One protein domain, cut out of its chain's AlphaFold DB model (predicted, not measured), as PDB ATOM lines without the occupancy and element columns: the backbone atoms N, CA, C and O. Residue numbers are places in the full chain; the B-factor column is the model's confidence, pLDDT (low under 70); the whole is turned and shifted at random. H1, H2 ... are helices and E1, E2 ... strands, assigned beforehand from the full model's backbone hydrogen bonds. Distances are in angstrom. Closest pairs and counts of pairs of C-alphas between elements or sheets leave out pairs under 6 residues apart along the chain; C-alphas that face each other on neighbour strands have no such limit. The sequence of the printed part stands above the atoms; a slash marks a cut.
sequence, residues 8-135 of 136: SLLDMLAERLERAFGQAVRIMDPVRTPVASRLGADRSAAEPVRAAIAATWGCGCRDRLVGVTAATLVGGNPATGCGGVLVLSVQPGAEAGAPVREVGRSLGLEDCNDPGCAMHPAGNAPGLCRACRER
ATOM      1  N   SER A   8       8.015 -20.364 -22.503       87.44
ATOM      2  CA  SER A   8       8.715 -21.584 -22.932       87.44
ATOM      3  C   SER A   8       9.685 -22.141 -21.883       87.44
ATOM      4  O   SER A   8       9.864 -23.353 -21.793       87.44
ATOM      5  N   LEU A   9      10.307 -21.277 -21.074       87.12
ATOM      6  CA  LEU A   9      11.160 -21.701 -19.966       87.12
ATOM      7  C   LEU A   9      10.328 -22.280 -18.818       87.12
ATOM      8  O   LEU A   9      10.735 -23.275 -18.223       87.12
ATOM      9  N   LEU A  10       9.175 -21.674 -18.521       88.56
ATOM     10  CA  LEU A  10       8.252 -22.170 -17.498       88.56
ATOM     11  C   LEU A  10       7.650 -23.520 -17.896       88.56
ATOM     12  O   LEU A  10       7.627 -24.421 -17.065       88.56
ATOM     13  N   ASP A  11       7.245 -23.680 -19.157       90.81
ATOM     14  CA  ASP A  11       6.720 -24.941 -19.694       90.81
ATOM     15  C   ASP A  11       7.787 -26.051 -19.606       90.81
ATOM     16  O   ASP A  11       7.548 -27.110 -19.030       90.81
ATOM     17  N   MET A  12       9.019 -25.771 -20.056       89.75
ATOM     18  CA  MET A  12      10.150 -26.704 -19.945       89.75
ATOM     19  C   MET A  12      10.454 -27.085 -18.488       89.75
ATOM     20  O   MET A  12      10.780 -28.238 -18.190       89.75
ATOM     21  N   LEU A  13      10.404 -26.114 -17.571       90.12
ATOM     22  CA  LEU A  13      10.650 -26.357 -16.155       90.12
ATOM     23  C   LEU A  13       9.536 -27.211 -15.541       90.12
ATOM     24  O   LEU A  13       9.845 -28.139 -14.798       90.12
ATOM     25  N   ALA A  14       8.277 -26.923 -15.871       91.44
ATOM     26  CA  ALA A  14       7.128 -27.688 -15.409       91.44
ATOM     27  C   ALA A  14       7.244 -29.152 -15.844       91.44
ATOM     28  O   ALA A  14       7.299 -30.024 -14.982       91.44
ATOM     29  N   GLU A  15       7.434 -29.421 -17.140       91.88
ATOM     30  CA  GLU A  15       7.617 -30.783 -17.664       91.88
ATOM     31  C   GLU A  15       8.772 -31.529 -16.982       91.88
ATOM     32  O   GLU A  15       8.700 -32.733 -16.709       91.88
ATOM     33  N   ARG A  16       9.872 -30.820 -16.698       90.94
ATOM     34  CA  ARG A  16      11.031 -31.408 -16.023       90.94
ATOM     35  C   ARG A  16      10.709 -31.795 -14.584       90.94
ATOM     36  O   ARG A  16      11.083 -32.888 -14.164       90.94
ATOM     37  N   LEU A  17      10.039 -30.917 -13.840       91.62
ATOM     38  CA  LEU A  17       9.629 -31.186 -12.464       91.62
ATOM     39  C   LEU A  17       8.607 -32.330 -12.412       91.62
ATOM     40  O   LEU A  17       8.792 -33.257 -11.626       91.62
ATOM     41  N   GLU A  18       7.613 -32.342 -13.304       92.56
ATOM     42  CA  GLU A  18       6.651 -33.447 -13.406       92.56
ATOM     43  C   GLU A  18       7.352 -34.782 -13.655       92.56
ATOM     44  O   GLU A  18       7.085 -35.770 -12.975       92.56
ATOM     45  N   ARG A  19       8.312 -34.824 -14.586       91.19
ATOM     46  CA  ARG A  19       9.066 -36.050 -14.874       91.19
ATOM     47  C   ARG A  19       9.955 -36.484 -13.708       91.19
ATOM     48  O   ARG A  19      10.143 -37.683 -13.498       91.19
ATOM     49  N   ALA A  20      10.547 -35.533 -12.989       91.19
ATOM     50  CA  ALA A  20      11.459 -35.822 -11.891       91.19
ATOM     51  C   ALA A  20      10.725 -36.366 -10.657       91.19
ATOM     52  O   ALA A  20      11.193 -37.345 -10.071       91.19
ATOM     53  N   PHE A  21       9.591 -35.755 -10.305       89.94
ATOM     54  CA  PHE A  21       8.847 -36.025  -9.071       89.94
ATOM     55  C   PHE A  21       7.580 -36.864  -9.278       89.94
ATOM     56  O   PHE A  21       7.028 -37.370  -8.311       89.94
ATOM     57  N   GLY A  22       7.103 -37.037 -10.513       88.12
ATOM     58  CA  GLY A  22       5.861 -37.767 -10.799       88.12
ATOM     59  C   GLY A  22       4.595 -37.064 -10.296       88.12
ATOM     60  O   GLY A  22       3.542 -37.691 -10.215       88.12
ATOM     61  N   GLN A  23       4.691 -35.781  -9.945       86.00
ATOM     62  CA  GLN A  23       3.587 -34.961  -9.447       86.00
ATOM     63  C   GLN A  23       3.146 -33.979 -10.527       86.00
ATOM     64  O   GLN A  23       3.989 -33.449 -11.242       86.00
ATOM     65  N   ALA A  24       1.841 -33.718 -10.622       90.25
ATOM     66  CA  ALA A  24       1.309 -32.732 -11.558       90.25
ATOM     67  C   ALA A  24       1.801 -31.322 -11.200       90.25
ATOM     68  O   ALA A  24       1.727 -30.906 -10.042       90.25
ATOM     69  N   VAL A  25       2.262 -30.570 -12.198       92.38
ATOM     70  CA  VAL A  25       2.727 -29.192 -12.042       92.38
ATOM     71  C   VAL A  25       1.786 -28.266 -12.793       92.38
ATOM     72  O   VAL A  25       1.528 -28.412 -13.984       92.38
ATOM     73  N   ARG A  26       1.287 -27.252 -12.088       92.44
ATOM     74  CA  ARG A  26       0.414 -26.233 -12.669       92.44
ATOM     75  C   ARG A  26       1.119 -24.885 -12.687       92.44
ATOM     76  O   ARG A  26       1.485 -24.362 -11.638       92.44
ATOM     77  N   ILE A  27       1.238 -24.295 -13.873       91.81
ATOM     78  CA  ILE A  27       1.695 -22.912 -14.033       91.81
ATOM     79  C   ILE A  27       0.556 -21.976 -13.615       91.81
ATOM     80  O   ILE A  27      -0.584 -22.143 -14.048       91.81
ATOM     81  N   MET A  28       0.865 -21.009 -12.751       90.69
ATOM     82  CA  MET A  28      -0.095 -20.039 -12.217       90.69
ATOM     83  C   MET A  28       0.198 -18.629 -12.731       90.69
ATOM     84  O   MET A  28       1.288 -18.357 -13.240       90.69
ATOM     85  N   ASP A  29      -0.772 -17.730 -12.564       89.56
ATOM     86  CA  ASP A  29      -0.613 -16.326 -12.929       89.56
ATOM     87  C   ASP A  29       0.547 -15.660 -12.168       89.56
ATOM     88  O   ASP A  29       0.783 -15.952 -10.985       89.56
ATOM     89  N   PRO A  30       1.282 -14.743 -12.822       87.19
ATOM     90  CA  PRO A  30       2.437 -14.093 -12.225       87.19
ATOM     91  C   PRO A  30       2.040 -13.222 -11.030       87.19
ATOM     92  O   PRO A  30       1.101 -12.427 -11.085       87.19
ATOM     93  N   VAL A  31       2.824 -13.315  -9.956       87.75
ATOM     94  CA  VAL A  31       2.659 -12.481  -8.760       87.75
ATOM     95  C   VAL A  31       3.453 -11.190  -8.920       87.75
ATOM     96  O   VAL A  31       4.618 -11.200  -9.320       87.75
ATOM     97  N   ARG A  32       2.845 -10.054  -8.566       84.19
ATOM     98  CA  ARG A  32       3.576  -8.784  -8.477       84.19
ATOM     99  C   ARG A  32       4.435  -8.774  -7.219       84.19
ATOM    100  O   ARG A  32       3.914  -8.825  -6.108       84.19
ATOM    101  N   THR A  33       5.744  -8.653  -7.395       79.94
ATOM    102  CA  THR A  33       6.680  -8.526  -6.278       79.94
ATOM    103  C   THR A  33       6.638  -7.112  -5.680       79.94
ATOM    104  O   THR A  33       6.471  -6.125  -6.414       79.94
ATOM    105  N   PRO A  34       6.754  -6.979  -4.345       84.50
ATOM    106  CA  PRO A  34       6.717  -5.689  -3.670       84.50
ATOM    107  C   PRO A  34       7.951  -4.863  -4.036       84.50
ATOM    108  O   PRO A  34       9.035  -5.399  -4.225       84.50
ATOM    109  N   VAL A  35       7.822  -3.535  -4.083       85.69
ATOM    110  CA  VAL A  35       8.955  -2.645  -4.419       85.69
ATOM    111  C   VAL A  35      10.134  -2.846  -3.461       85.69
ATOM    112  O   VAL A  35      11.280  -2.820  -3.899       85.69
ATOM    113  N   ALA A  36       9.850  -3.135  -2.189       85.00
ATOM    114  CA  ALA A  36      10.846  -3.441  -1.165       85.00
ATOM    115  C   ALA A  36      11.691  -4.696  -1.461       85.00
ATOM    116  O   ALA A  36      12.740  -4.871  -0.848       85.00
ATOM    117  N   SER A  37      11.275  -5.566  -2.392       87.06
ATOM    118  CA  SER A  37      12.097  -6.701  -2.815       87.06
ATOM    119  C   SER A  37      13.241  -6.293  -3.738       87.06
ATOM    120  O   SER A  37      14.149  -7.088  -3.934       87.06
ATOM    121  N   ARG A  38      13.220  -5.102  -4.345       88.38
ATOM    122  CA  ARG A  38      14.197  -4.717  -5.370       88.38
ATOM    123  C   ARG A  38      15.475  -4.196  -4.727       88.38
ATOM    124  O   ARG A  38      15.468  -3.143  -4.099       88.38
ATOM    125  N   LEU A  39      16.571  -4.918  -4.934       86.25
ATOM    126  CA  LEU A  39      17.910  -4.531  -4.475       86.25
ATOM    127  C   LEU A  39      18.762  -3.921  -5.600       86.25
ATOM    128  O   LEU A  39      19.840  -3.396  -5.347       86.25
ATOM    129  N   GLY A  40      18.289  -4.006  -6.843       83.88
ATOM    130  CA  GLY A  40      18.952  -3.499  -8.039       83.88
ATOM    131  C   GLY A  40      18.093  -3.731  -9.281       83.88
ATOM    132  O   GLY A  40      16.920  -4.091  -9.171       83.88
ATOM    133  N   ALA A  41      18.673  -3.529 -10.466       78.62
ATOM    134  CA  ALA A  41      17.977  -3.758 -11.736       78.62
ATOM    135  C   ALA A  41      17.725  -5.253 -12.016       78.62
ATOM    136  O   ALA A  41      16.730  -5.606 -12.643       78.62
ATOM    137  N   ASP A  42      18.614  -6.113 -11.524       84.62
ATOM    138  CA  ASP A  42      18.694  -7.551 -11.787       84.62
ATOM    139  C   ASP A  42      18.735  -8.389 -10.497       84.62
ATOM    140  O   ASP A  42      18.965  -9.598 -10.545       84.62
ATOM    141  N   ARG A  43      18.532  -7.756  -9.334       87.38
ATOM    142  CA  ARG A  43      18.640  -8.391  -8.015       87.38
ATOM    143  C   ARG A  43      17.403  -8.157  -7.166       87.38
ATOM    144  O   ARG A  43      16.980  -7.014  -6.974       87.38
ATOM    145  N   SER A  44      16.914  -9.240  -6.570       89.50
ATOM    146  CA  SER A  44      15.726  -9.234  -5.721       89.50
ATOM    147  C   SER A  44      15.979  -9.960  -4.394       89.50
ATOM    148  O   SER A  44      16.574 -11.033  -4.355       89.50
ATOM    149  N   ALA A  45      15.534  -9.379  -3.282       90.00
ATOM    150  CA  ALA A  45      15.507 -10.031  -1.980       90.00
ATOM    151  C   ALA A  45      14.443 -11.136  -1.987       90.00
ATOM    152  O   ALA A  45      13.281 -10.875  -2.306       90.00
ATOM    153  N   ALA A  46      14.817 -12.360  -1.622       89.31
ATOM    154  CA  ALA A  46      13.929 -13.509  -1.751       89.31
ATOM    155  C   ALA A  46      12.808 -13.528  -0.700       89.31
ATOM    156  O   ALA A  46      11.694 -13.935  -1.017       89.31
ATOM    157  N   GLU A  47      13.060 -13.043   0.521       89.31
ATOM    158  CA  GLU A  47      12.059 -12.999   1.602       89.31
ATOM    159  C   GLU A  47      10.801 -12.189   1.220       89.31
ATOM    160  O   GLU A  47       9.702 -12.747   1.241       89.31
ATOM    161  N   PRO A  48      10.906 -10.923   0.766       88.75
ATOM    162  CA  PRO A  48       9.732 -10.177   0.312       88.75
ATOM    163  C   PRO A  48       9.011 -10.816  -0.886       88.75
ATOM    164  O   PRO A  48       7.793 -10.682  -1.009       88.75
ATOM    165  N   VAL A  49       9.736 -11.515  -1.768       89.44
ATOM    166  CA  VAL A  49       9.139 -12.254  -2.895       89.44
ATOM    167  C   VAL A  49       8.326 -13.445  -2.384       89.44
ATOM    168  O   VAL A  49       7.171 -13.608  -2.776       89.44
ATOM    169  N   ARG A  50       8.886 -14.236  -1.461       88.62
ATOM    170  CA  ARG A  50       8.187 -15.349  -0.799       88.62
ATOM    171  C   ARG A  50       6.927 -14.880  -0.095       88.62
ATOM    172  O   ARG A  50       5.869 -15.466  -0.307       88.62
ATOM    173  N   ALA A  51       7.025 -13.808   0.689       87.62
ATOM    174  CA  ALA A  51       5.891 -13.243   1.409       87.62
ATOM    175  C   ALA A  51       4.757 -12.831   0.455       87.62
ATOM    176  O   ALA A  51       3.592 -13.103   0.729       87.62
ATOM    177  N   ALA A  52       5.085 -12.239  -0.697       89.25
ATOM    178  CA  ALA A  52       4.094 -11.844  -1.695       89.25
ATOM    179  C   ALA A  52       3.405 -13.040  -2.370       89.25
ATOM    180  O   ALA A  52       2.190 -13.018  -2.586       89.25
ATOM    181  N   ILE A  53       4.157 -14.104  -2.666       90.06
ATOM    182  CA  ILE A  53       3.591 -15.353  -3.186       90.06
ATOM    183  C   ILE A  53       2.687 -15.986  -2.127       90.06
ATOM    184  O   ILE A  53       1.555 -16.346  -2.439       90.06
ATOM    185  N   ALA A  54       3.148 -16.054  -0.875       88.94
ATOM    186  CA  ALA A  54       2.388 -16.638   0.221       88.94
ATOM    187  C   ALA A  54       1.100 -15.859   0.527       88.94
ATOM    188  O   ALA A  54       0.068 -16.458   0.815       88.94
ATOM    189  N   ALA A  55       1.130 -14.530   0.418       89.12
ATOM    190  CA  ALA A  55      -0.053 -13.689   0.578       89.12
ATOM    191  C   ALA A  55      -1.083 -13.898  -0.546       89.12
ATOM    192  O   ALA A  55      -2.282 -13.796  -0.302       89.12
ATOM    193  N   THR A  56      -0.626 -14.193  -1.768       90.19
ATOM    194  CA  THR A  56      -1.505 -14.391  -2.935       90.19
ATOM    195  C   THR A  56      -2.076 -15.808  -3.001       90.19
ATOM    196  O   THR A  56      -3.262 -15.987  -3.262       90.19
ATOM    197  N   TRP A  57      -1.234 -16.818  -2.775       89.44
ATOM    198  CA  TRP A  57      -1.547 -18.228  -3.038       89.44
ATOM    199  C   TRP A  57      -1.562 -19.106  -1.776       89.44
ATOM    200  O   TRP A  57      -1.839 -20.301  -1.855       89.44
ATOM    201  N   GLY A  58      -1.294 -18.526  -0.603       86.94
ATOM    202  CA  GLY A  58      -1.198 -19.227   0.678       86.94
ATOM    203  C   GLY A  58       0.211 -19.747   0.987       86.94
ATOM    204  O   GLY A  58       1.124 -19.660   0.176       86.94
ATOM    205  N   CYS A  59       0.398 -20.337   2.170       79.44
ATOM    206  CA  CYS A  59       1.705 -20.824   2.640       79.44
ATOM    207  C   CYS A  59       2.315 -21.961   1.800       79.44
ATOM    208  O   CYS A  59       3.466 -22.314   2.005       79.44
ATOM    209  N   GLY A  60       1.573 -22.587   0.884       79.00
ATOM    210  CA  GLY A  60       2.049 -23.792   0.196       79.00
ATOM    211  C   GLY A  60       2.121 -25.026   1.107       79.00
ATOM    212  O   GLY A  60       2.973 -25.896   0.946       79.00
ATOM    213  N   CYS A  61       1.247 -25.079   2.118       76.94
ATOM    214  CA  CYS A  61       1.168 -26.191   3.065       76.94
ATOM    215  C   CYS A  61       0.452 -27.431   2.485       76.94
ATOM    216  O   CYS A  61       0.651 -28.535   2.983       76.94
ATOM    217  N   ARG A  62      -0.399 -27.250   1.463       78.38
ATOM    218  CA  ARG A  62      -1.081 -28.337   0.728       78.38
ATOM    219  C   ARG A  62      -0.350 -28.670  -0.565       78.38
ATOM    220  O   ARG A  62       0.006 -29.816  -0.791       78.38
ATOM    221  N   ASP A  63      -0.103 -27.633  -1.356       82.50
ATOM    222  CA  ASP A  63       0.613 -27.707  -2.620       82.50
ATOM    223  C   ASP A  63       1.949 -26.989  -2.474       82.50
ATOM    224  O   ASP A  63       2.007 -25.882  -1.935       82.50
ATOM    225  N   ARG A  64       3.033 -27.586  -2.974       85.50
ATOM    226  CA  ARG A  64       4.339 -26.926  -2.952       85.50
ATOM    227  C   ARG A  64       4.327 -25.748  -3.925       85.50
ATOM    228  O   ARG A  64       4.135 -25.925  -5.124       85.50
ATOM    229  N   LEU A  65       4.585 -24.547  -3.412       90.06
ATOM    230  CA  LEU A  65       4.681 -23.340  -4.230       90.06
ATOM    231  C   LEU A  65       6.134 -23.056  -4.609       90.06
ATOM    232  O   LEU A  65       6.999 -22.946  -3.739       90.06
ATOM    233  N   VAL A  66       6.376 -22.896  -5.912       90.50
ATOM    234  CA  VAL A  66       7.680 -22.545  -6.483       90.50
ATOM    235  C   VAL A  66       7.541 -21.250  -7.283       90.50
ATOM    236  O   VAL A  66       6.967 -21.230  -8.369       90.50
ATOM    237  N   GLY A  67       8.050 -20.150  -6.735       90.50
ATOM    238  CA  GLY A  67       8.221 -18.889  -7.444       90.50
ATOM    239  C   GLY A  67       9.408 -18.960  -8.396       90.50
ATOM    240  O   GLY A  67      10.464 -19.474  -8.037       90.50
ATOM    241  N   VAL A  68       9.256 -18.420  -9.600       90.00
ATOM    242  CA  VAL A  68      10.327 -18.372 -10.601       90.00
ATOM    243  C   VAL A  68      10.548 -16.925 -11.006       90.00
ATOM    244  O   VAL A  68       9.603 -16.220 -11.352       90.00
ATOM    245  N   THR A  69      11.800 -16.486 -10.969       87.06
ATOM    246  CA  THR A  69      12.213 -15.152 -11.403       87.06
ATOM    247  C   THR A  69      13.459 -15.240 -12.281       87.06
ATOM    248  O   THR A  69      14.254 -16.174 -12.167       87.06
ATOM    249  N   ALA A  70      13.615 -14.262 -13.172       84.06
ATOM    250  CA  ALA A  70      14.844 -14.046 -13.926       84.06
ATOM    251  C   ALA A  70      15.879 -13.217 -13.137       84.06
ATOM    252  O   ALA A  70      17.044 -13.163 -13.531       84.06
ATOM    253  N   ALA A  71      15.472 -12.563 -12.044       85.19
ATOM    254  CA  ALA A  71      16.366 -11.791 -11.194       85.19
ATOM    255  C   ALA A  71      17.193 -12.702 -10.284       85.19
ATOM    256  O   ALA A  71      16.713 -13.706  -9.758       85.19
ATOM    257  N   THR A  72      18.428 -12.286 -10.026       87.31
ATOM    258  CA  THR A  72      19.297 -12.931  -9.047       87.31
ATOM    259  C   THR A  72      18.722 -12.733  -7.648       87.31
ATOM    260  O   THR A  72      18.560 -11.604  -7.174       87.31
ATOM    261  N   LEU A  73      18.433 -13.839  -6.966       88.06
ATOM    262  CA  LEU A  73      17.864 -13.818  -5.623       88.06
ATOM    263  C   LEU A  73      18.935 -13.643  -4.546       88.06
ATOM    264  O   LEU A  73      20.005 -14.246  -4.597       88.06
ATOM    265  N   VAL A  74      18.619 -12.832  -3.538       89.31
ATOM    266  CA  VAL A  74      19.458 -12.587  -2.359       89.31
ATOM    267  C   VAL A  74      18.705 -13.012  -1.102       89.31
ATOM    268  O   VAL A  74      17.562 -12.607  -0.893       89.31
ATOM    269  N   GLY A  75      19.367 -13.795  -0.248       81.06
ATOM    270  CA  GLY A  75      18.743 -14.468   0.891       81.06
ATOM    271  C   GLY A  75      18.195 -15.819   0.441       81.06
ATOM    272  O   GLY A  75      17.258 -15.870  -0.346       81.06
ATOM    273  N   GLY A  76      18.828 -16.909   0.880       78.50
ATOM    274  CA  GLY A  76      18.529 -18.267   0.415       78.50
ATOM    275  C   GLY A  76      17.078 -18.699   0.642       78.50
ATOM    276  O   GLY A  76      16.260 -17.964   1.202       78.50
ATOM    277  N   ASN A  77      16.742 -19.901   0.186       79.88
ATOM    278  CA  ASN A  77      15.444 -20.496   0.481       79.88
ATOM    279  C   ASN A  77      15.346 -20.891   1.963       79.88
ATOM    280  O   ASN A  77      16.374 -21.192   2.578       79.88
ATOM    281  N   PRO A  78      14.140 -20.839   2.560       70.25
ATOM    282  CA  PRO A  78      13.960 -21.277   3.934       70.25
ATOM    283  C   PRO A  78      14.404 -22.733   4.069       70.25
ATOM    284  O   PRO A  78      14.227 -23.537   3.148       70.25
ATOM    285  N   ALA A  79      14.970 -23.063   5.229       58.22
ATOM    286  CA  ALA A  79      15.231 -24.448   5.578       58.22
ATOM    287  C   ALA A  79      13.921 -25.252   5.506       58.22
ATOM    288  O   ALA A  79      12.835 -24.726   5.762       58.22
ATOM    289  N   THR A  80      14.048 -26.509   5.097       59.75
ATOM    290  CA  THR A  80      12.979 -27.503   4.952       59.75
ATOM    291  C   THR A  80      11.898 -27.407   6.038       59.75
ATOM    292  O   THR A  80      12.193 -27.299   7.224       59.75
ATOM    293  N   GLY A  81      10.624 -27.462   5.638       57.25
ATOM    294  CA  GLY A  81       9.487 -27.364   6.557       57.25
ATOM    295  C   GLY A  81       8.132 -27.261   5.851       57.25
ATOM    296  O   GLY A  81       8.060 -27.068   4.634       57.25
ATOM    297  N   CYS A  82       7.047 -27.404   6.621       54.47
ATOM    298  CA  CYS A  82       5.680 -27.218   6.128       54.47
ATOM    299  C   CYS A  82       5.435 -25.730   5.828       54.47
ATOM    300  O   CYS A  82       5.637 -24.888   6.701       54.47
ATOM    301  N   GLY A  83       4.985 -25.407   4.612       62.06
ATOM    302  CA  GLY A  83       4.506 -24.059   4.291       62.06
ATOM    303  C   GLY A  83       5.560 -23.036   3.847       62.06
ATOM    304  O   GLY A  83       5.370 -21.837   4.049       62.06
ATOM    305  N   GLY A  84       6.672 -23.482   3.257       76.44
ATOM    306  CA  GLY A  84       7.669 -22.593   2.656       76.44
ATOM    307  C   GLY A  84       7.494 -22.458   1.143       76.44
ATOM    308  O   GLY A  84       7.632 -23.447   0.420       76.44
ATOM    309  N   VAL A  85       7.262 -21.232   0.660       86.06
ATOM    310  CA  VAL A  85       7.396 -20.901  -0.767       86.06
ATOM    311  C   VAL A  85       8.871 -20.997  -1.152       86.06
ATOM    312  O   VAL A  85       9.710 -20.293  -0.589       86.06
ATOM    313  N   LEU A  86       9.181 -21.834  -2.136       89.56
ATOM    314  CA  LEU A  86      10.497 -21.879  -2.760       89.56
ATOM    315  C   LEU A  86      10.587 -20.776  -3.813       89.56
ATOM    316  O   LEU A  86       9.621 -20.571  -4.540       89.56
ATOM    317  N   VAL A  87      11.716 -20.082  -3.941       89.62
ATOM    318  CA  VAL A  87      11.923 -19.146  -5.058       89.62
ATOM    319  C   VAL A  87      13.202 -19.511  -5.792       89.62
ATOM    320  O   VAL A  87      14.264 -19.671  -5.190       89.62
ATOM    321  N   LEU A  88      13.081 -19.659  -7.106       89.56
ATOM    322  CA  LEU A  88      14.151 -20.030  -8.014       89.56
ATOM    323  C   LEU A  88      14.516 -18.839  -8.894       89.56
ATOM    324  O   LEU A  88      13.660 -18.251  -9.555       89.56
ATOM    325  N   SER A  89      15.809 -18.530  -8.932       88.00
ATOM    326  CA  SER A  89      16.397 -17.655  -9.942       88.00
ATOM    327  C   SER A  89      16.790 -18.523 -11.129       88.00
ATOM    328  O   SER A  89      17.787 -19.242 -11.061       88.00
ATOM    329  N   VAL A  90      16.010 -18.483 -12.206       82.19
ATOM    330  CA  VAL A  90      16.276 -19.281 -13.407       82.19
ATOM    331  C   VAL A  90      16.748 -18.351 -14.511       82.19
ATOM    332  O   VAL A  90      15.963 -17.616 -15.108       82.19
ATOM    333  N   GLN A  91      18.050 -18.398 -14.782       73.38
ATOM    334  CA  GLN A  91      18.644 -17.705 -15.917       73.38
ATOM    335  C   GLN A  91      18.732 -18.640 -17.134       73.38
ATOM    336  O   GLN A  91      18.884 -19.857 -16.970       73.38
ATOM    337  N   PRO A  92      18.655 -18.105 -18.366       66.19
ATOM    338  CA  PRO A  92      18.949 -18.877 -19.568       66.19
ATOM    339  C   PRO A  92      20.343 -19.517 -19.467       66.19
ATOM    340  O   PRO A  92      21.323 -18.822 -19.223       66.19
ATOM    341  N   GLY A  93      20.425 -20.840 -19.634       66.94
ATOM    342  CA  GLY A  93      21.682 -21.591 -19.514       66.94
ATOM    343  C   GLY A  93      21.990 -22.146 -18.118       66.94
ATOM    344  O   GLY A  93      23.039 -22.759 -17.943       66.94
ATOM    345  N   ALA A  94      21.092 -21.981 -17.139       68.75
ATOM    346  CA  ALA A  94      21.212 -22.664 -15.854       68.75
ATOM    347  C   ALA A  94      21.262 -24.195 -16.028       68.75
ATOM    348  O   ALA A  94      20.600 -24.758 -16.905       68.75
ATOM    349  N   GLU A  95      22.033 -24.862 -15.168       78.06
ATOM    350  CA  GLU A  95      22.137 -26.322 -15.111       78.06
ATOM    351  C   GLU A  95      20.751 -26.976 -15.084       78.06
ATOM    352  O   GLU A  95      19.907 -26.643 -14.250       78.06
ATOM    353  N   ALA A  96      20.518 -27.936 -15.981       76.44
ATOM    354  CA  ALA A  96      19.222 -28.587 -16.133       76.44
ATOM    355  C   ALA A  96      18.758 -29.267 -14.833       76.44
ATOM    356  O   ALA A  96      17.557 -29.313 -14.561       76.44
ATOM    357  N   GLY A  97      19.704 -29.764 -14.029       82.56
ATOM    358  CA  GLY A  97      19.434 -30.386 -12.734       82.56
ATOM    359  C   GLY A  97      19.211 -29.411 -11.576       82.56
ATOM    360  O   GLY A  97      18.597 -29.799 -10.585       82.56
ATOM    361  N   ALA A  98      19.649 -28.150 -11.670       86.44
ATOM    362  CA  ALA A  98      19.632 -27.229 -10.529       86.44
ATOM    363  C   ALA A  98      18.217 -26.936  -9.983       86.44
ATOM    364  O   ALA A  98      18.035 -27.028  -8.768       86.44
ATOM    365  N   PRO A  99      17.190 -26.674 -10.817       88.75
ATOM    366  CA  PRO A  99      15.827 -26.490 -10.319       88.75
ATOM    367  C   PRO A  99      15.259 -27.745  -9.645       88.75
ATOM    368  O   PRO A  99      14.599 -27.648  -8.615       88.75
ATOM    369  N   VAL A 100      15.544 -28.929 -10.201       91.19
ATOM    370  CA  VAL A 100      15.102 -30.212  -9.633       91.19
ATOM    371  C   VAL A 100      15.769 -30.449  -8.284       91.19
ATOM    372  O   VAL A 100      15.102 -30.835  -7.332       91.19
ATOM    373  N   ARG A 101      17.071 -30.167  -8.181       90.38
ATOM    374  CA  ARG A 101      17.836 -30.281  -6.939       90.38
ATOM    375  C   ARG A 101      17.289 -29.365  -5.849       90.38
ATOM    376  O   ARG A 101      17.106 -29.808  -4.723       90.38
ATOM    377  N   GLU A 102      16.991 -28.114  -6.180       89.44
ATOM    378  CA  GLU A 102      16.478 -27.149  -5.206       89.44
ATOM    379  C   GLU A 102      15.069 -27.527  -4.712       89.44
ATOM    380  O   GLU A 102      14.795 -27.497  -3.510       89.44
ATOM    381  N   VAL A 103      14.192 -27.983  -5.615       89.62
ATOM    382  CA  VAL A 103      12.881 -28.533  -5.233       89.62
ATOM    383  C   VAL A 103      13.047 -29.796  -4.385       89.62
ATOM    384  O   VAL A 103      12.410 -29.907  -3.340       89.62
ATOM    385  N   GLY A 104      13.945 -30.706  -4.765       90.38
ATOM    386  CA  GLY A 104      14.239 -31.929  -4.018       90.38
ATOM    387  C   GLY A 104      14.731 -31.643  -2.601       90.38
ATOM    388  O   GLY A 104      14.213 -32.212  -1.642       90.38
ATOM    389  N   ARG A 105      15.651 -30.685  -2.441       88.56
ATOM    390  CA  ARG A 105      16.090 -30.207  -1.121       88.56
ATOM    391  C   ARG A 105      14.929 -29.659  -0.312       88.56
ATOM    392  O   ARG A 105      14.803 -30.001   0.855       88.56
ATOM    393  N   SER A 106      14.034 -28.883  -0.927       85.75
ATOM    394  CA  SER A 106      12.841 -28.368  -0.241       85.75
ATOM    395  C   SER A 106      11.900 -29.481   0.247       85.75
ATOM    396  O   SER A 106      11.202 -29.298   1.249       85.75
ATOM    397  N   LEU A 107      11.905 -30.636  -0.431       85.88
ATOM    398  CA  LEU A 107      11.171 -31.857  -0.076       85.88
ATOM    399  C   LEU A 107      11.916 -32.738   0.943       85.88
ATOM    400  O   LEU A 107      11.381 -33.756   1.364       85.88
ATOM    401  N   GLY A 108      13.112 -32.340   1.386       87.62
ATOM    402  CA  GLY A 108      13.903 -33.093   2.363       87.62
ATOM    403  C   GLY A 108      14.808 -34.160   1.751       87.62
ATOM    404  O   GLY A 108      15.294 -35.030   2.474       87.62
ATOM    405  N   LEU A 109      15.052 -34.117   0.437       89.81
ATOM    406  CA  LEU A 109      16.111 -34.919  -0.161       89.81
ATOM    407  C   LEU A 109      17.484 -34.344   0.195       89.81
ATOM    408  O   LEU A 109      17.727 -33.140   0.091       89.81
ATOM    409  N   GLU A 110      18.389 -35.241   0.557       91.50
ATOM    410  CA  GLU A 110      19.802 -34.946   0.789       91.50
ATOM    411  C   GLU A 110      20.616 -35.185  -0.487       91.50
ATOM    412  O   GLU A 110      20.109 -35.713  -1.485       91.50
ATOM    413  N   ASP A 111      21.888 -34.795  -0.453       93.12
ATOM    414  CA  ASP A 111      22.806 -35.032  -1.561       93.12
ATOM    415  C   ASP A 111      22.923 -36.543  -1.860       93.12
ATOM    416  O   ASP A 111      22.946 -37.392  -0.966       93.12
ATOM    417  N   CYS A 112      22.968 -36.888  -3.147       93.75
ATOM    418  CA  CYS A 112      22.976 -38.268  -3.627       93.75
ATOM    419  C   CYS A 112      24.328 -38.621  -4.256       93.75
ATOM    420  O   CYS A 112      24.882 -37.831  -5.010       93.75
ATOM    421  N   ASN A 113      24.829 -39.835  -4.022       93.25
ATOM    422  CA  ASN A 113      26.094 -40.301  -4.609       93.25
ATOM    423  C   ASN A 113      25.952 -40.847  -6.042       93.25
ATOM    424  O   ASN A 113      26.951 -41.216  -6.652       93.25
ATOM    425  N   ASP A 114      24.736 -40.918  -6.590       91.88
ATOM    426  CA  ASP A 114      24.510 -41.345  -7.974       91.88
ATOM    427  C   ASP A 114      24.767 -40.173  -8.942       91.88
ATOM    428  O   ASP A 114      23.983 -39.221  -8.935       91.88
ATOM    429  N   PRO A 115      25.801 -40.220  -9.805       88.75
ATOM    430  CA  PRO A 115      26.114 -39.131 -10.736       88.75
ATOM    431  C   PRO A 115      25.009 -38.880 -11.776       88.75
ATOM    432  O   PRO A 115      24.960 -37.805 -12.375       88.75
ATOM    433  N   GLY A 116      24.107 -39.846 -11.982       91.44
ATOM    434  CA  GLY A 116      22.914 -39.718 -12.816       91.44
ATOM    435  C   GLY A 116      21.719 -39.062 -12.114       91.44
ATOM    436  O   GLY A 116      20.653 -38.951 -12.719       91.44
ATOM    437  N   CYS A 117      21.861 -38.627 -10.859       93.19
ATOM    438  CA  CYS A 117      20.804 -37.986 -10.081       93.19
ATOM    439  C   CYS A 117      20.986 -36.464 -10.005       93.19
ATOM    440  O   CYS A 117      22.083 -35.968  -9.757       93.19
ATOM    441  N   ALA A 118      19.894 -35.705 -10.124       93.06
ATOM    442  CA  ALA A 118      19.898 -34.252  -9.930       93.06
ATOM    443  C   ALA A 118      20.377 -33.840  -8.523       93.06
ATOM    444  O   ALA A 118      20.964 -32.771  -8.357       93.06
ATOM    445  N   MET A 119      20.161 -34.701  -7.521       93.81
ATOM    446  CA  MET A 119      20.621 -34.492  -6.142       93.81
ATOM    447  C   MET A 119      22.125 -34.727  -5.960       93.81
ATOM    448  O   MET A 119      22.636 -34.525  -4.863       93.81
ATOM    449  N   HIS A 120      22.854 -35.160  -6.991       93.06
ATOM    450  CA  HIS A 120      24.304 -35.278  -6.898       93.06
ATOM    451  C   HIS A 120      24.955 -33.890  -6.853       93.06
ATOM    452  O   HIS A 120      24.636 -33.045  -7.696       93.06
ATOM    453  N   PRO A 121      25.891 -33.633  -5.920       86.62
ATOM    454  CA  PRO A 121      26.443 -32.296  -5.694       86.62
ATOM    455  C   PRO A 121      27.211 -31.752  -6.907       86.62
ATOM    456  O   PRO A 121      27.203 -30.551  -7.149       86.62
ATOM    457  N   ALA A 122      27.825 -32.639  -7.695       85.31
ATOM    458  CA  ALA A 122      28.487 -32.306  -8.961       85.31
ATOM    459  C   ALA A 122      27.697 -32.769 -10.205       85.31
ATOM    460  O   ALA A 122      28.236 -32.814 -11.306       85.31
ATOM    461  N   GLY A 123      26.447 -33.213 -10.025       76.06
ATOM    462  CA  GLY A 123      25.625 -33.754 -11.106       76.06
ATOM    463  C   GLY A 123      24.809 -32.673 -11.811       76.06
ATOM    464  O   GLY A 123      24.284 -31.756 -11.182       76.06
ATOM    465  N   ASN A 124      24.643 -32.831 -13.125       82.56
ATOM    466  CA  ASN A 124      23.758 -32.001 -13.953       82.56
ATOM    467  C   ASN A 124      22.609 -32.823 -14.567       82.56
ATOM    468  O   ASN A 124      22.028 -32.464 -15.592       82.56
ATOM    469  N   ALA A 125      22.296 -33.976 -13.971       88.31
ATOM    470  CA  ALA A 125      21.203 -34.801 -14.454       88.31
ATOM    471  C   ALA A 125      19.866 -34.050 -14.299       88.31
ATOM    472  O   ALA A 125      19.607 -33.466 -13.246       88.31
ATOM    473  N   PRO A 126      18.985 -34.069 -15.314       86.88
ATOM    474  CA  PRO A 126      17.738 -33.306 -15.301       86.88
ATOM    475  C   PRO A 126      16.632 -33.945 -14.445       86.88
ATOM    476  O   PRO A 126      15.500 -33.474 -14.484       86.88
ATOM    477  N   GLY A 127      16.906 -35.037 -13.727       90.44
ATOM    478  CA  GLY A 127      15.898 -35.790 -12.985       90.44
ATOM    479  C   GLY A 127      16.480 -36.600 -11.832       90.44
ATOM    480  O   GLY A 127      17.692 -36.669 -11.640       90.44
ATOM    481  N   LEU A 128      15.592 -37.206 -11.046       92.50
ATOM    482  CA  LEU A 128      15.957 -38.013  -9.886       92.50
ATOM    483  C   LEU A 128      16.236 -39.468 -10.270       92.50
ATOM    484  O   LEU A 128      15.501 -40.053 -11.077       92.50
ATOM    485  N   CYS A 129      17.244 -40.063  -9.622       93.31
ATOM    486  CA  CYS A 129      17.417 -41.510  -9.608       93.31
ATOM    487  C   CYS A 129      16.230 -42.184  -8.906       93.31
ATOM    488  O   CYS A 129      15.465 -41.542  -8.177       93.31
ATOM    489  N   ARG A 130      16.089 -43.497  -9.101       91.50
ATOM    490  CA  ARG A 130      14.969 -44.269  -8.548       91.50
ATOM    491  C   ARG A 130      14.822 -44.091  -7.031       91.50
ATOM    492  O   ARG A 130      13.729 -43.787  -6.573       91.50
ATOM    493  N   ALA A 131      15.922 -44.193  -6.285       90.88
ATOM    494  CA  ALA A 131      15.903 -44.093  -4.826       90.88
ATOM    495  C   ALA A 131      15.468 -42.705  -4.319       90.88
ATOM    496  O   ALA A 131      14.757 -42.607  -3.325       90.88
ATOM    497  N   CYS A 132      15.869 -41.622  -4.996       92.62
ATOM    498  CA  CYS A 132      15.431 -40.271  -4.626       92.62
ATOM    499  C   CYS A 132      13.965 -40.022  -4.995       92.62
ATOM    500  O   CYS A 132      13.262 -39.333  -4.264       92.62
ATOM    501  N   ARG A 133      13.498 -40.597  -6.110       90.25
ATOM    502  CA  ARG A 133      12.100 -40.478  -6.539       90.25
ATOM    503  C   ARG A 133      11.142 -41.191  -5.589       90.25
ATOM    504  O   ARG A 133      10.090 -40.652  -5.301       90.25
ATOM    505  N   GLU A 134      11.520 -42.357  -5.067       89.12
ATOM    506  CA  GLU A 134      10.717 -43.119  -4.094       89.12
ATOM    507  C   GLU A 134      10.586 -42.419  -2.720       89.12
ATOM    508  O   GLU A 134       9.804 -42.860  -1.882       89.12
ATOM    509  N   ARG A 135      11.340 -41.336  -2.478       86.38
ATOM    510  CA  ARG A 135      11.315 -40.544  -1.234       86.38
ATOM    511  C   ARG A 135      10.487 -39.250  -1.326       86.38
ATOM    512  O   ARG A 135      10.404 -38.549  -0.320       86.38
TER     513      ARG A 135
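Overview. This is residues 8 to 135 of the 136 residues of an uncharacterized protein of Methanoregulaceae archaeon (UniProt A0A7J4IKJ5). A short ribbon of two parallel strands, E2 and E4, sits in the middle between H2 over one face and H3 over the other, with H1 packed on H3 at a steep tilt. A second small strand pair, E1 and E3, lies towards one end of the long axis, while the winding residues 107 to 129 and H4 fill the other. The printed part has 128 residues, of which under half are in four named helices and four named strands, in the order H1 E1 H2 E2 E3 E4 H3 H4; the class is mixed, helices and strands. It is compact, with a radius of gyration of the C-alphas of 14.4 A and spans of 42 by 31 by 27 A.

Arrangement. Begin at E2, residues 66 to 69, and E4, residues 86 to 89, parallel neighbours at 23 degrees; look for N 67 and O 86, 2.7 A apart, and N 88 and O 67, 2.8 A apart, both within hydrogen-bond range. Next find H2, residues 46 to 57, whose closest C-alphas to E4 are those of Arg 50 and Val 87, 6.8 A apart. For H3, residues 98 to 106, and E4 they are those of Leu 88 and Pro 99, 7.1 A apart. H2 and H3 are apart. H1, residues 8 to 21, touches H3, closest at the C-alphas of Leu 17 and Val 100, 6.2 A apart; they run the same way at a steep tilt of 49 degrees. H4, residues 130 to 133, is close to H1 but not clearly touching, with the C-alphas of Phe 21 and Arg 133 closest at 6.1 A. E1, residues 43 to 45, and E3, residues 72 to 74, are parallel neighbours at 33 degrees, with N 74 and O 44 within hydrogen-bond range at 2.8 A. In H1, H2 and H3 every O i to N i+4 pair is within hydrogen-bond range; H4 is too short for such a pair.

Along the chain. Find C-alpha 8 at (8.715, -21.584, -22.932); from there H1 runs 20.0 A to Phe 21. H2 runs 16.2 A from C-alpha 46 at (13.929, -13.509, -1.751), and H3 12.4 A from Ala 98 to Ser 106. E2 measures 10.0 A, E4 10.2 A, E1 7.0 A and E3 6.7 A. H4 covers 5.2 A, ending at C-alpha 133 at (12.100, -40.478, -6.539).

Size, cuts and confidence. The two C-alphas farthest apart, those of Val 35 and Arg 130, are 42.3 A apart. The printed part has no cut. The links H1 to E1, E3 to E4 and H3 to H4 are long. Mean pLDDT of the printed part is 85.9; look for values under 70 at residues 79 to 83 and 92 to 94.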